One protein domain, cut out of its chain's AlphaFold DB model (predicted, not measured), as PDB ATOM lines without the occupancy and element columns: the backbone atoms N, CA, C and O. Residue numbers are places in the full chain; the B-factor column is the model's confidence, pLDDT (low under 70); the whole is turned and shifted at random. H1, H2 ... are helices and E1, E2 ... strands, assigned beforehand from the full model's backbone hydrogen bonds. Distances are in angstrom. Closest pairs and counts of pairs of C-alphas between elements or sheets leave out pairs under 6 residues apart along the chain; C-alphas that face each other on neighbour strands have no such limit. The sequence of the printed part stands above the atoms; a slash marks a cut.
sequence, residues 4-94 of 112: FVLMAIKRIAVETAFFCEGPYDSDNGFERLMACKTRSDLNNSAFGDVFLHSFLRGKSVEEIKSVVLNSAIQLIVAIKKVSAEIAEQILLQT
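AT A GLANCE: This is residues 4 to 94 of the 112 residues of an uncharacterized protein of Serratia marcescens BIDMC 50 (UniProt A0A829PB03). A long helix, H4, forms one side of the domain, with H1 packed slantwise on it and H5 folded back across it; at the other end of the domain sit a two-stranded ribbon, E1 and E2, and the short helix H3, with H2 packed on H1. The printed part has 91 residues, with five named helices and two named strands in the order H1 E1 H2 H3 E2 H4 H5; the sheet, E1 - E2, is antiparallel. The class is mostly helix. The whole is compact, with a radius of gyration of the C-alphas of 12.7 A and spans of 36 by 24 by 21 A.

HOW THE PARTS SIT: H1, residues 4 to 15, touches H4, residues 61 to 80, with its residues 9 to 14 alone, at a steep tilt of 40 degrees, opposite ways; the closest C-alphas, of Ala 13 and Val 68, are 5.0 A apart. E1, residues 18 to 22, and E2, residues 49 to 52, are antiparallel neighbours, with N 19 and O 51 within hydrogen-bond range at 2.8 A. H2, residues 30 to 35, touches H1, with the closest C-alphas, of Lys 10 and Phe 30, 6.0 A apart. H3, residues 39 to 42, is close to H2 but not clearly touching, with the closest C-alphas, of Leu 33 and Leu 42, 7.4 A apart. H5, residues 84 to 92, touches H4 about perpendicular, only just, at 73 degrees; the closest C-alphas, of Ile 73 and Ala 87, are 5.4 A apart. In H1, H2, H4 and H5 every O i to N i+4 pair is within hydrogen-bond range; H3 is too short for one.

IN THESE COORDINATES: H1 begins with C-alpha 4 at (270.094, 221.712, 358.764) and is 16.6 A long; E1 is 11.4 A and E2 10.1 A. H4 is 28.3 A long, and H5 is 12.1 A, ending with C-alpha 92 at (279.033, 223.135, 346.799).

THE WHOLE: The C-alphas of Ser 45 and Lys 81, 37.3 A apart, are the two farthest apart. The printed part has no cut and no long link. The pLDDT is under 70 at residues 22 to 24, 43 to 49 and 94.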
ATOM      1  N   PHE A   4     269.545 221.860 357.415       85.50
ATOM      2  CA  PHE A   4     270.094 221.712 358.764       85.50
ATOM      3  C   PHE A   4     271.179 220.641 358.824       85.50
ATOM      4  O   PHE A   4     272.201 220.844 359.477       85.50
ATOM      5  N   VAL A   5     270.998 219.519 358.120       88.19
ATOM      6  CA  VAL A   5     272.010 218.448 358.070       88.19
ATOM      7  C   VAL A   5     273.272 218.937 357.363       88.19
ATOM      8  O   VAL A   5     274.374 218.703 357.853       88.19
ATOM      9  N   LEU A   6     273.125 219.654 356.247       89.81
ATOM     10  CA  LEU A   6     274.271 220.216 355.530       89.81
ATOM     11  C   LEU A   6     275.011 221.260 356.378       89.81
ATOM     12  O   LEU A   6     276.238 221.263 356.430       89.81
ATOM     13  N   MET A   7     274.268 222.107 357.088       89.88
ATOM     14  CA  MET A   7     274.827 223.091 358.011       89.88
ATOM     15  C   MET A   7     275.581 222.428 359.172       89.88
ATOM     16  O   MET A   7     276.693 222.840 359.491       89.88
ATOM     17  N   ALA A   8     275.030 221.367 359.769       90.50
ATOM     18  CA  ALA A   8     275.705 220.612 360.824       90.50
ATOM     19  C   ALA A   8     277.012 219.973 360.328       90.50
ATOM     20  O   ALA A   8     278.023 220.020 361.026       90.50
ATOM     21  N   ILE A   9     277.020 219.437 359.104       93.50
ATOM     22  CA  ILE A   9     278.235 218.899 358.478       93.50
ATOM     23  C   ILE A   9     279.303 219.987 358.336       93.50
ATOM     24  O   ILE A   9     280.454 219.747 358.693       93.50
ATOM     25  N   LYS A  10     278.932 221.183 357.858       92.19
ATOM     26  CA  LYS A  10     279.863 222.314 357.723       92.19
ATOM     27  C   LYS A  10     280.473 222.714 359.069       92.19
ATOM     28  O   LYS A  10     281.689 222.857 359.149       92.19
ATOM     29  N   ARG A  11     279.664 222.787 360.135       90.25
ATOM     30  CA  ARG A  11     280.152 223.077 361.497       90.25
ATOM     31  C   ARG A  11     281.197 222.074 361.964       90.25
ATOM     32  O   ARG A  11     282.298 222.472 362.332       90.25
ATOM     33  N   ILE A  12     280.860 220.785 361.894       91.69
ATOM     34  CA  ILE A  12     281.752 219.696 362.315       91.69
ATOM     35  C   ILE A  12     283.043 219.735 361.494       91.69
ATOM     36  O   ILE A  12     284.130 219.558 362.031       91.69
ATOM     37  N   ALA A  13     282.935 219.997 360.191       93.12
ATOM     38  CA  ALA A  13     284.088 220.100 359.313       93.12
ATOM     39  C   ALA A  13     285.007 221.272 359.676       93.12
ATOM     40  O   ALA A  13     286.221 221.121 359.607       93.12
ATOM     41  N   VAL A  14     284.467 222.426 360.078       90.75
ATOM     42  CA  VAL A  14     285.289 223.539 360.575       90.75
ATOM     43  C   VAL A  14     285.969 223.168 361.891       90.75
ATOM     44  O   VAL A  14     287.151 223.456 362.063       90.75
ATOM     45  N   GLU A  15     285.272 222.474 362.792       90.44
ATOM     46  CA  GLU A  15     285.809 222.065 364.099       90.44
ATOM     47  C   GLU A  15     287.004 221.095 364.000       90.44
ATOM     48  O   GLU A  15     287.805 220.988 364.934       90.44
ATOM     49  N   THR A  16     287.199 220.432 362.851       89.31
ATOM     50  CA  THR A  16     288.409 219.624 362.610       89.31
ATOM     51  C   THR A  16     289.665 220.475 362.434       89.31
ATOM     52  O   THR A  16     290.770 219.993 362.686       89.31
ATOM     53  N   ALA A  17     289.516 221.738 362.028       87.56
ATOM     54  CA  ALA A  17     290.616 222.669 361.790       87.56
ATOM     55  C   ALA A  17     290.668 223.819 362.806       87.56
ATOM     56  O   ALA A  17     291.751 224.352 363.062       87.56
ATOM     57  N   PHE A  18     289.540 224.166 363.421       87.56
ATOM     58  CA  PHE A  18     289.418 225.292 364.335       87.56
ATOM     59  C   PHE A  18     288.756 224.894 365.658       87.56
ATOM     60  O   PHE A  18     287.933 223.988 365.722       87.56
ATOM     61  N   PHE A  19     289.093 225.612 366.722       84.06
ATOM     62  CA  PHE A  19     288.332 225.662 367.959       84.06
ATOM     63  C   PHE A  19     287.354 226.836 367.880       84.06
ATOM     64  O   PHE A  19     287.795 227.976 367.754       84.06
ATOM     65  N   CYS A  20     286.053 226.559 367.932       80.44
ATOM     66  CA  CYS A  20     284.993 227.557 367.792       80.44
ATOM     67  C   CYS A  20     284.326 227.802 369.152       80.44
ATOM     68  O   CYS A  20     283.461 227.028 369.555       80.44
ATOM     69  N   GLU A  21     284.720 228.857 369.865       74.56
ATOM     70  CA  GLU A  21     284.134 229.212 371.170       74.56
ATOM     71  C   GLU A  21     282.807 229.969 371.007       74.56
ATOM     72  O   GLU A  21     281.843 229.723 371.732       74.56
ATOM     73  N   GLY A  22     282.738 230.844 369.999       68.12
ATOM     74  CA  GLY A  22     281.578 231.679 369.694       68.12
ATOM     75  C   GLY A  22     281.520 232.046 368.209       68.12
ATOM     76  O   GLY A  22     281.854 233.175 367.851       68.12
ATOM     77  N   PRO A  23     281.142 231.113 367.317       65.56
ATOM     78  CA  PRO A  23     281.061 231.392 365.886       65.56
ATOM     79  C   PRO A  23     279.985 232.450 365.589       65.56
ATOM     80  O   PRO A  23     278.866 232.373 366.096       65.56
ATOM     81  N   TYR A  24     280.306 233.428 364.736       65.00
ATOM     82  CA  TYR A  24     279.374 234.503 364.354       65.00
ATOM     83  C   TYR A  24     278.213 234.047 363.459       65.00
ATOM     84  O   TYR A  24     277.209 234.750 363.345       65.00
ATOM     85  N   ASP A  25     278.357 232.918 362.772       73.75
ATOM     86  CA  ASP A  25     277.412 232.404 361.785       73.75
ATOM     87  C   ASP A  25     277.046 230.943 362.031       73.75
ATOM     88  O   ASP A  25     277.602 230.229 362.865       73.75
ATOM     89  N   SER A  26     276.033 230.497 361.296       80.06
ATOM     90  CA  SER A  26     275.394 229.215 361.527       80.06
ATOM     91  C   SER A  26     276.173 228.025 360.969       80.06
ATOM     92  O   SER A  26     275.729 226.906 361.191       80.06
ATOM     93  N   ASP A  27     277.299 228.210 360.285       78.25
ATOM     94  CA  ASP A  27     278.148 227.149 359.728       78.25
ATOM     95  C   ASP A  27     279.587 227.169 360.284       78.25
ATOM     96  O   ASP A  27     280.467 226.507 359.735       78.25
ATOM     97  N   ASN A  28     279.815 227.908 361.377       80.50
ATOM     98  CA  ASN A  28     281.120 228.148 362.002       80.50
ATOM     99  C   ASN A  28     282.143 228.862 361.093       80.50
ATOM    100  O   ASN A  28     283.345 228.795 361.338       80.50
ATOM    101  N   GLY A  29     281.705 229.569 360.054       83.88
ATOM    102  CA  GLY A  29     282.580 230.304 359.149       83.88
ATOM    103  C   GLY A  29     283.105 229.445 358.011       83.88
ATOM    104  O   GLY A  29     284.124 229.797 357.418       83.88
ATOM    105  N   PHE A  30     282.427 228.340 357.692       88.31
ATOM    106  CA  PHE A  30     282.792 227.467 356.578       88.31
ATOM    107  C   PHE A  30     282.839 228.247 355.257       88.31
ATOM    108  O   PHE A  30     283.873 228.242 354.585       88.31
ATOM    109  N   GLU A  31     281.774 228.976 354.898       87.12
ATOM    110  CA  GLU A  31     281.757 229.765 353.651       87.12
ATOM    111  C   GLU A  31     282.825 230.867 353.647       87.12
ATOM    112  O   GLU A  31     283.507 231.096 352.644       87.12
ATOM    113  N   ARG A  32     283.041 231.523 354.795       85.38
ATOM    114  CA  ARG A  32     284.099 232.536 354.932       85.38
ATOM    115  C   ARG A  32     285.480 231.930 354.729       85.38
ATOM    116  O   ARG A  32     286.288 232.508 354.004       85.38
ATOM    117  N   LEU A  33     285.739 230.764 355.322       87.75
ATOM    118  CA  LEU A  33     286.988 230.038 355.133       87.75
ATOM    119  C   LEU A  33     287.200 229.741 353.653       87.75
ATOM    120  O   LEU A  33     288.296 229.983 353.156       87.75
ATOM    121  N   MET A  34     286.168 229.283 352.936       88.44
ATOM    122  CA  MET A  34     286.248 229.022 351.494       88.44
ATOM    123  C   MET A  34     286.552 230.286 350.678       88.44
ATOM    124  O   MET A  34     287.264 230.202 349.672       88.44
ATOM    125  N   ALA A  35     286.114 231.457 351.143       86.31
ATOM    126  CA  ALA A  35     286.394 232.749 350.522       86.31
ATOM    127  C   ALA A  35     287.788 233.334 350.842       86.31
ATOM    128  O   ALA A  35     288.267 234.181 350.081       86.31
ATOM    129  N   CYS A  36     288.468 232.895 351.911       86.56
ATOM    130  CA  CYS A  36     289.799 233.396 352.285       86.56
ATOM    131  C   CYS A  36     290.832 233.187 351.172       86.56
ATOM    132  O   CYS A  36     290.886 232.123 350.560       86.56
ATOM    133  N   LYS A  37     291.708 234.162 350.933       85.81
ATOM    134  CA  LYS A  37     292.790 234.067 349.933       85.81
ATOM    135  C   LYS A  37     294.170 234.123 350.568       85.81
ATOM    136  O   LYS A  37     295.136 233.630 350.002       85.81
ATOM    137  N   THR A  38     294.277 234.751 351.732       85.00
ATOM    138  CA  THR A  38     295.542 235.012 352.415       85.00
ATOM    139  C   THR A  38     295.446 234.641 353.887       85.00
ATOM    140  O   THR A  38     294.360 234.582 354.462       85.00
ATOM    141  N   ARG A  39     296.592 234.400 354.538       80.94
ATOM    142  CA  ARG A  39     296.614 234.120 355.986       80.94
ATOM    143  C   ARG A  39     296.043 235.267 356.815       80.94
ATOM    144  O   ARG A  39     295.516 235.018 357.890       80.94
ATOM    145  N   SER A  40     296.157 236.502 356.332       80.88
ATOM    146  CA  SER A  40     295.595 237.670 357.007       80.88
ATOM    147  C   SER A  40     294.071 237.595 357.094       80.88
ATOM    148  O   SER A  40     293.509 238.032 358.092       80.88
ATOM    149  N   ASP A  41     293.416 236.968 356.111       78.75
ATOM    150  CA  ASP A  41     291.961 236.782 356.117       78.75
ATOM    151  C   ASP A  41     291.510 235.861 357.260       78.75
ATOM    152  O   ASP A  41     290.423 236.052 357.796       78.75
ATOM    153  N   LEU A  42     292.357 234.909 357.676       74.06
ATOM    154  CA  LEU A  42     292.094 234.005 358.805       74.06
ATOM    155  C   LEU A  42     292.227 234.693 360.169       74.06
ATOM    156  O   LEU A  42     291.661 234.222 361.147       74.06
ATOM    157  N   ASN A  43     292.987 235.786 360.242       69.94
ATOM    158  CA  ASN A  43     293.186 236.563 361.469       69.94
ATOM    159  C   ASN A  43     292.200 237.736 361.579       69.94
ATOM    160  O   ASN A  43     292.319 238.565 362.480       69.94
ATOM    161  N   ASN A  44     291.264 237.853 360.635       66.50
ATOM    162  CA  ASN A  44     290.252 238.891 360.665       66.50
ATOM    163  C   ASN A  44     289.255 238.594 361.794       66.50
ATOM    164  O   ASN A  44     288.702 237.497 361.864       66.50
ATOM    165  N   SER A  45     288.969 239.596 362.629       57.53
ATOM    166  CA  SER A  45     287.956 239.539 363.692       57.53
ATOM    167  C   SER A  45     286.568 239.112 363.195       57.53
ATOM    168  O   SER A  45     285.735 238.698 363.991       57.53
ATOM    169  N   ALA A  46     286.319 239.167 361.884       56.09
ATOM    170  CA  ALA A  46     285.119 238.635 361.243       56.09
ATOM    171  C   ALA A  46     284.919 237.111 361.411       56.09
ATOM    172  O   ALA A  46     283.804 236.631 361.210       56.09
ATOM    173  N   PHE A  47     285.955 236.345 361.773       59.66
ATOM    174  CA  PHE A  47     285.805 234.924 362.118       59.66
ATOM    175  C   PHE A  47     285.263 234.691 363.536       59.66
ATOM    176  O   PHE A  47     284.770 233.598 363.802       59.66
ATOM    177  N   GLY A  48     285.263 235.711 364.402       63.91
ATOM    178  CA  GLY A  48     284.878 235.581 365.809       63.91
ATOM    179  C   GLY A  48     285.916 234.841 366.630       63.91
ATOM    180  O   GLY A  48     287.095 234.826 366.273       63.91
ATOM    181  N   ASP A  49     285.465 234.216 367.713       69.81
ATOM    182  CA  ASP A  49     286.309 233.422 368.609       69.81
ATOM    183  C   ASP A  49     286.546 232.022 368.016       69.81
ATOM    184  O   ASP A  49     286.153 230.991 368.569       69.81
ATOM    185  N   VAL A  50     287.133 231.999 366.816       70.56
ATOM    186  CA  VAL A  50     287.453 230.799 366.039       70.56
ATOM    187  C   VAL A  50     288.966 230.732 365.852       70.56
ATOM    188  O   VAL A  50     289.570 231.548 365.157       70.56
ATOM    189  N   PHE A  51     289.598 229.745 366.481       80.38
ATOM    190  CA  PHE A  51     291.051 229.657 366.599       80.38
ATOM    191  C   PHE A  51     291.591 228.431 365.875       80.38
ATOM    192  O   PHE A  51     291.186 227.309 366.154       80.38
ATOM    193  N   LEU A  52     292.552 228.616 364.971       85.25
ATOM    194  CA  LEU A  52     293.161 227.504 364.242       85.25
ATOM    195  C   LEU A  52     293.895 226.540 365.195       85.25
ATOM    196  O   LEU A  52     294.729 226.968 366.005       85.25
ATOM    197  N   HIS A  53     293.643 225.235 365.045       87.44
ATOM    198  CA  HIS A  53     294.329 224.194 365.813       87.44
ATOM    199  C   HIS A  53     295.847 224.262 365.624       87.44
ATOM    200  O   HIS A  53     296.367 224.592 364.554       87.44
ATOM    201  N   SER A  54     296.587 223.909 366.677       85.94
ATOM    202  CA  SER A  54     298.049 224.039 366.718       85.94
ATOM    203  C   SER A  54     298.766 223.275 365.600       85.94
ATOM    204  O   SER A  54     299.749 223.783 365.067       85.94
ATOM    205  N   PHE A  55     298.255 222.110 365.190       86.62
ATOM    206  CA  PHE A  55     298.846 221.285 364.128       86.62
ATOM    207  C   PHE A  55     298.701 221.884 362.718       86.62
ATOM    208  O   PHE A  55     299.417 221.482 361.803       86.62
ATOM    209  N   LEU A  56     297.804 222.861 362.542       87.69
ATOM    210  CA  LEU A  56     297.640 223.612 361.295       87.69
ATOM    211  C   LEU A  56     298.369 224.961 361.324       87.69
ATOM    212  O   LEU A  56     298.395 225.688 360.325       87.69
ATOM    213  N   ARG A  57     299.019 225.319 362.439       83.38
ATOM    214  CA  ARG A  57     299.874 226.510 362.481       83.38
ATOM    215  C   ARG A  57     301.022 226.337 361.483       83.38
ATOM    216  O   ARG A  57     301.669 225.301 361.431       83.38
ATOM    217  N   GLY A  58     301.254 227.358 360.658       84.06
ATOM    218  CA  GLY A  58     302.243 227.314 359.575       84.06
ATOM    219  C   GLY A  58     301.727 226.789 358.228       84.06
ATOM    220  O   GLY A  58     302.365 227.053 357.215       84.06
ATOM    221  N   LYS A  59     300.541 226.168 358.173       89.25
ATOM    222  CA  LYS A  59     299.924 225.700 356.918       89.25
ATOM    223  C   LYS A  59     299.380 226.837 356.058       89.25
ATOM    224  O   LYS A  59     299.000 227.879 356.607       89.25
ATOM    225  N   SER A  60     299.376 226.666 354.736       90.44
ATOM    226  CA  SER A  60     298.760 227.630 353.819       90.44
ATOM    227  C   SER A  60     297.237 227.657 353.992       90.44
ATOM    228  O   SER A  60     296.645 226.758 354.591       90.44
ATOM    229  N   VAL A  61     296.587 228.702 353.477       89.94
ATOM    230  CA  VAL A  61     295.120 228.805 353.520       89.94
ATOM    231  C   VAL A  61     294.485 227.651 352.747       89.94
ATOM    232  O   VAL A  61     293.506 227.070 353.200       89.94
ATOM    233  N   GLU A  62     295.066 227.287 351.608       92.06
ATOM    234  CA  GLU A  62     294.630 226.183 350.754       92.06
ATOM    235  C   GLU A  62     294.726 224.849 351.489       92.06
ATOM    236  O   GLU A  62     293.766 224.087 351.477       92.06
ATOM    237  N   GLU A  63     295.832 224.591 352.198       92.00
ATOM    238  CA  GLU A  63     295.975 223.379 353.011       92.00
ATOM    239  C   GLU A  63     294.894 223.298 354.101       92.00
ATOM    240  O   GLU A  63     294.294 222.242 354.302       92.00
ATOM    241  N   ILE A  64     294.598 224.414 354.777       92.06
ATOM    242  CA  ILE A  64     293.552 224.477 355.810       92.06
ATOM    243  C   ILE A  64     292.168 224.235 355.192       92.06
ATOM    244  O   ILE A  64     291.393 223.426 355.707       92.06
ATOM    245  N   LYS A  65     291.866 224.883 354.059       92.56
ATOM    246  CA  LYS A  65     290.621 224.665 353.309       92.56
ATOM    247  C   LYS A  65     290.455 223.206 352.918       92.56
ATOM    248  O   LYS A  65     289.374 222.660 353.100       92.56
ATOM    249  N   SER A  66     291.510 222.569 352.413       93.88
ATOM    250  CA  SER A  66     291.470 221.163 352.016       93.88
ATOM    251  C   SER A  66     291.151 220.242 353.191       93.88
ATOM    252  O   SER A  66     290.378 219.307 353.017       93.88
ATOM    253  N   VAL A  67     291.680 220.504 354.391       93.75
ATOM    254  CA  VAL A  67     291.340 219.718 355.593       93.75
ATOM    255  C   VAL A  67     289.845 219.808 355.901       93.75
ATOM    256  O   VAL A  67     289.186 218.779 356.076       93.75
ATOM    257  N   VAL A  68     289.297 221.023 355.909       93.50
ATOM    258  CA  VAL A  68     287.874 221.260 356.189       93.50
ATOM    259  C   VAL A  68     286.985 220.662 355.091       93.50
ATOM    260  O   VAL A  68     286.056 219.914 355.391       93.50
ATOM    261  N   LEU A  69     287.297 220.907 353.816       94.38
ATOM    262  CA  LEU A  69     286.553 220.364 352.674       94.38
ATOM    263  C   LEU A  69     286.544 218.838 352.668       94.38
ATOM    264  O   LEU A  69     285.478 218.233 352.576       94.38
ATOM    265  N   ASN A  70     287.707 218.205 352.830       95.62
ATOM    266  CA  ASN A  70     287.805 216.748 352.853       95.62
ATOM    267  C   ASN A  70     287.005 216.153 354.017       95.62
ATOM    268  O   ASN A  70     286.339 215.135 353.836       95.62
ATOM    269  N   SER A  71     287.013 216.809 355.182       95.94
ATOM    270  CA  SER A  71     286.200 216.395 356.330       95.94
ATOM    271  C   SER A  71     284.704 216.451 356.001       95.94
ATOM    272  O   SER A  71     283.982 215.478 356.216       95.94
ATOM    273  N   ALA A  72     284.235 217.557 355.416       95.25
ATOM    274  CA  ALA A  72     282.838 217.719 355.012       95.25
ATOM    275  C   ALA A  72     282.411 216.688 353.951       95.25
ATOM    276  O   ALA A  72     281.354 216.065 354.079       95.25
ATOM    277  N   ILE A  73     283.246 216.456 352.934       95.88
ATOM    278  CA  ILE A  73     283.009 215.456 351.882       95.88
ATOM    279  C   ILE A  73     282.897 214.058 352.496       95.88
ATOM    280  O   ILE A  73     281.931 213.347 352.220       95.88
ATOM    281  N   GLN A  74     283.829 213.674 353.373       96.38
ATOM    282  CA  GLN A  74     283.801 212.370 354.043       96.38
ATOM    283  C   GLN A  74     282.529 212.168 354.873       96.38
ATOM    284  O   GLN A  74     281.941 211.085 354.840       96.38
ATOM    285  N   LEU A  75     282.059 213.208 355.565       95.38
ATOM    286  CA  LEU A  75     280.797 213.161 356.307       95.38
ATOM    287  C   LEU A  75     279.597 212.950 355.375       95.38
ATOM    288  O   LEU A  75     278.743 212.104 355.651       95.38
ATOM    289  N   ILE A  76     279.541 213.651 354.238       94.38
ATOM    290  CA  ILE A  76     278.470 213.464 353.247       94.38
ATOM    291  C   ILE A  76     278.516 212.051 352.660       94.38
ATOM    292  O   ILE A  76     277.474 211.396 352.595       94.38
ATOM    293  N   VAL A  77     279.697 211.549 352.289       95.50
ATOM    294  CA  VAL A  77     279.891 210.166 351.816       95.50
ATOM    295  C   VAL A  77     279.384 209.169 352.858       95.50
ATOM    296  O   VAL A  77     278.629 208.253 352.527       95.50
ATOM    297  N   ALA A  78     279.724 209.363 354.133       93.50
ATOM    298  CA  ALA A  78     279.311 208.471 355.210       93.50
ATOM    299  C   ALA A  78     277.786 208.450 355.413       93.50
ATOM    300  O   ALA A  78     277.222 207.366 355.606       93.50
ATOM    301  N   ILE A  79     277.131 209.613 355.332       92.06
ATOM    302  CA  ILE A  79     275.685 209.787 355.547       92.06
ATOM    303  C   ILE A  79     274.869 209.344 354.327       92.06
ATOM    304  O   ILE A  79     273.817 208.725 354.477       92.06
ATOM    305  N   LYS A  80     275.320 209.678 353.114       89.50
ATOM    306  CA  LYS A  80     274.564 209.481 351.866       89.50
ATOM    307  C   LYS A  80     274.982 208.256 351.064       89.50
ATOM    308  O   LYS A  80     274.240 207.880 350.163       89.50
ATOM    309  N   LYS A  81     276.115 207.628 351.394       92.12
ATOM    310  CA  LYS A  81     276.680 206.476 350.668       92.12
ATOM    311  C   LYS A  81     276.883 206.765 349.174       92.12
ATOM    312  O   LYS A  81     276.591 205.930 348.325       92.12
ATOM    313  N   VAL A  82     277.365 207.968 348.869       92.19
ATOM    314  CA  VAL A  82     277.674 208.441 347.507       92.19
ATOM    315  C   VAL A  82     279.187 208.521 347.292       92.19
ATOM    316  O   VAL A  82     279.945 208.408 348.254       92.19
ATOM    317  N   SER A  83     279.632 208.720 346.048       93.94
ATOM    318  CA  SER A  83     281.050 208.969 345.759       93.94
ATOM    319  C   SER A  83     281.506 210.338 346.282       93.94
ATOM    320  O   SER A  83     280.681 211.207 346.582       93.94
ATOM    321  N   ALA A  84     282.822 210.538 346.387       92.00
ATOM    322  CA  ALA A  84     283.398 211.799 346.852       92.00
ATOM    323  C   ALA A  84     283.040 212.970 345.922       92.00
ATOM    324  O   ALA A  84     282.714 214.050 346.402       92.00
ATOM    325  N   GLU A  85     283.001 212.733 344.612       92.12
ATOM    326  CA  GLU A  85     282.655 213.738 343.602       92.12
ATOM    327  C   GLU A  85     281.198 214.195 343.755       92.12
ATOM    328  O   GLU A  85     280.898 215.386 343.700       92.12
ATOM    329  N   ILE A  86     280.275 213.259 344.006       90.88
ATOM    330  CA  ILE A  86     278.866 213.586 344.266       90.88
ATOM    331  C   ILE A  86     278.728 214.309 345.612       90.88
ATOM    332  O   ILE A  86     277.935 215.240 345.741       90.88
ATOM    333  N   ALA A  87     279.490 213.900 346.626       92.25
ATOM    334  CA  ALA A  87     279.491 214.555 347.928       92.25
ATOM    335  C   ALA A  87     279.999 216.003 347.857       92.25
ATOM    336  O   ALA A  87     279.388 216.888 348.453       92.25
ATOM    337  N   GLU A  88     281.062 216.255 347.094       90.88
ATOM    338  CA  GLU A  88     281.571 217.598 346.817       90.88
ATOM    339  C   GLU A  88     280.531 218.440 346.073       90.88
ATOM    340  O   GLU A  88     280.248 219.568 346.476       90.88
ATOM    341  N   GLN A  89     279.871 217.878 345.058       89.38
ATOM    342  CA  GLN A  89     278.760 218.555 344.390       89.38
ATOM    343  C   GLN A  89     277.639 218.903 345.370       89.38
ATOM    344  O   GLN A  89     277.178 220.033 345.366       89.38
ATOM    345  N   ILE A  90     277.230 217.998 346.261       89.38
ATOM    346  CA  ILE A  90     276.205 218.289 347.280       89.38
ATOM    347  C   ILE A  90     276.654 219.412 348.226       89.38
ATOM    348  O   ILE A  90     275.835 220.246 348.615       89.38
ATOM    349  N   LEU A  91     277.933 219.429 348.603       87.62
ATOM    350  CA  LEU A  91     278.506 220.435 349.494       87.62
ATOM    351  C   LEU A  91     278.516 221.829 348.852       87.62
ATOM    352  O   LEU A  91     278.195 222.811 349.523       87.62
ATOM    353  N   LEU A  92     278.854 221.895 347.560       80.31
ATOM    354  CA  LEU A  92     279.033 223.135 346.799       80.31
ATOM    355  C   LEU A  92     277.758 223.608 346.071       80.31
ATOM    356  O   LEU A  92     277.628 224.793 345.782       80.31
ATOM    357  N   GLN A  93     276.794 222.725 345.790       70.44
ATOM    358  CA  GLN A  93     275.542 223.029 345.073       70.44
ATOM    359  C   GLN A  93     274.387 223.410 346.011       70.44
ATOM    360  O   GLN A  93     273.239 223.033 345.772       70.44
ATOM    361  N   THR A  94     274.642 224.185 347.067       53.75
ATOM    362  CA  THR A  94     273.526 224.897 347.711       53.75
ATOM    363  C   THR A  94     273.166 226.081 346.810       53.75
ATOM    364  O   THR A  94     274.000 226.973 346.653       53.75
TER     365      THR A  94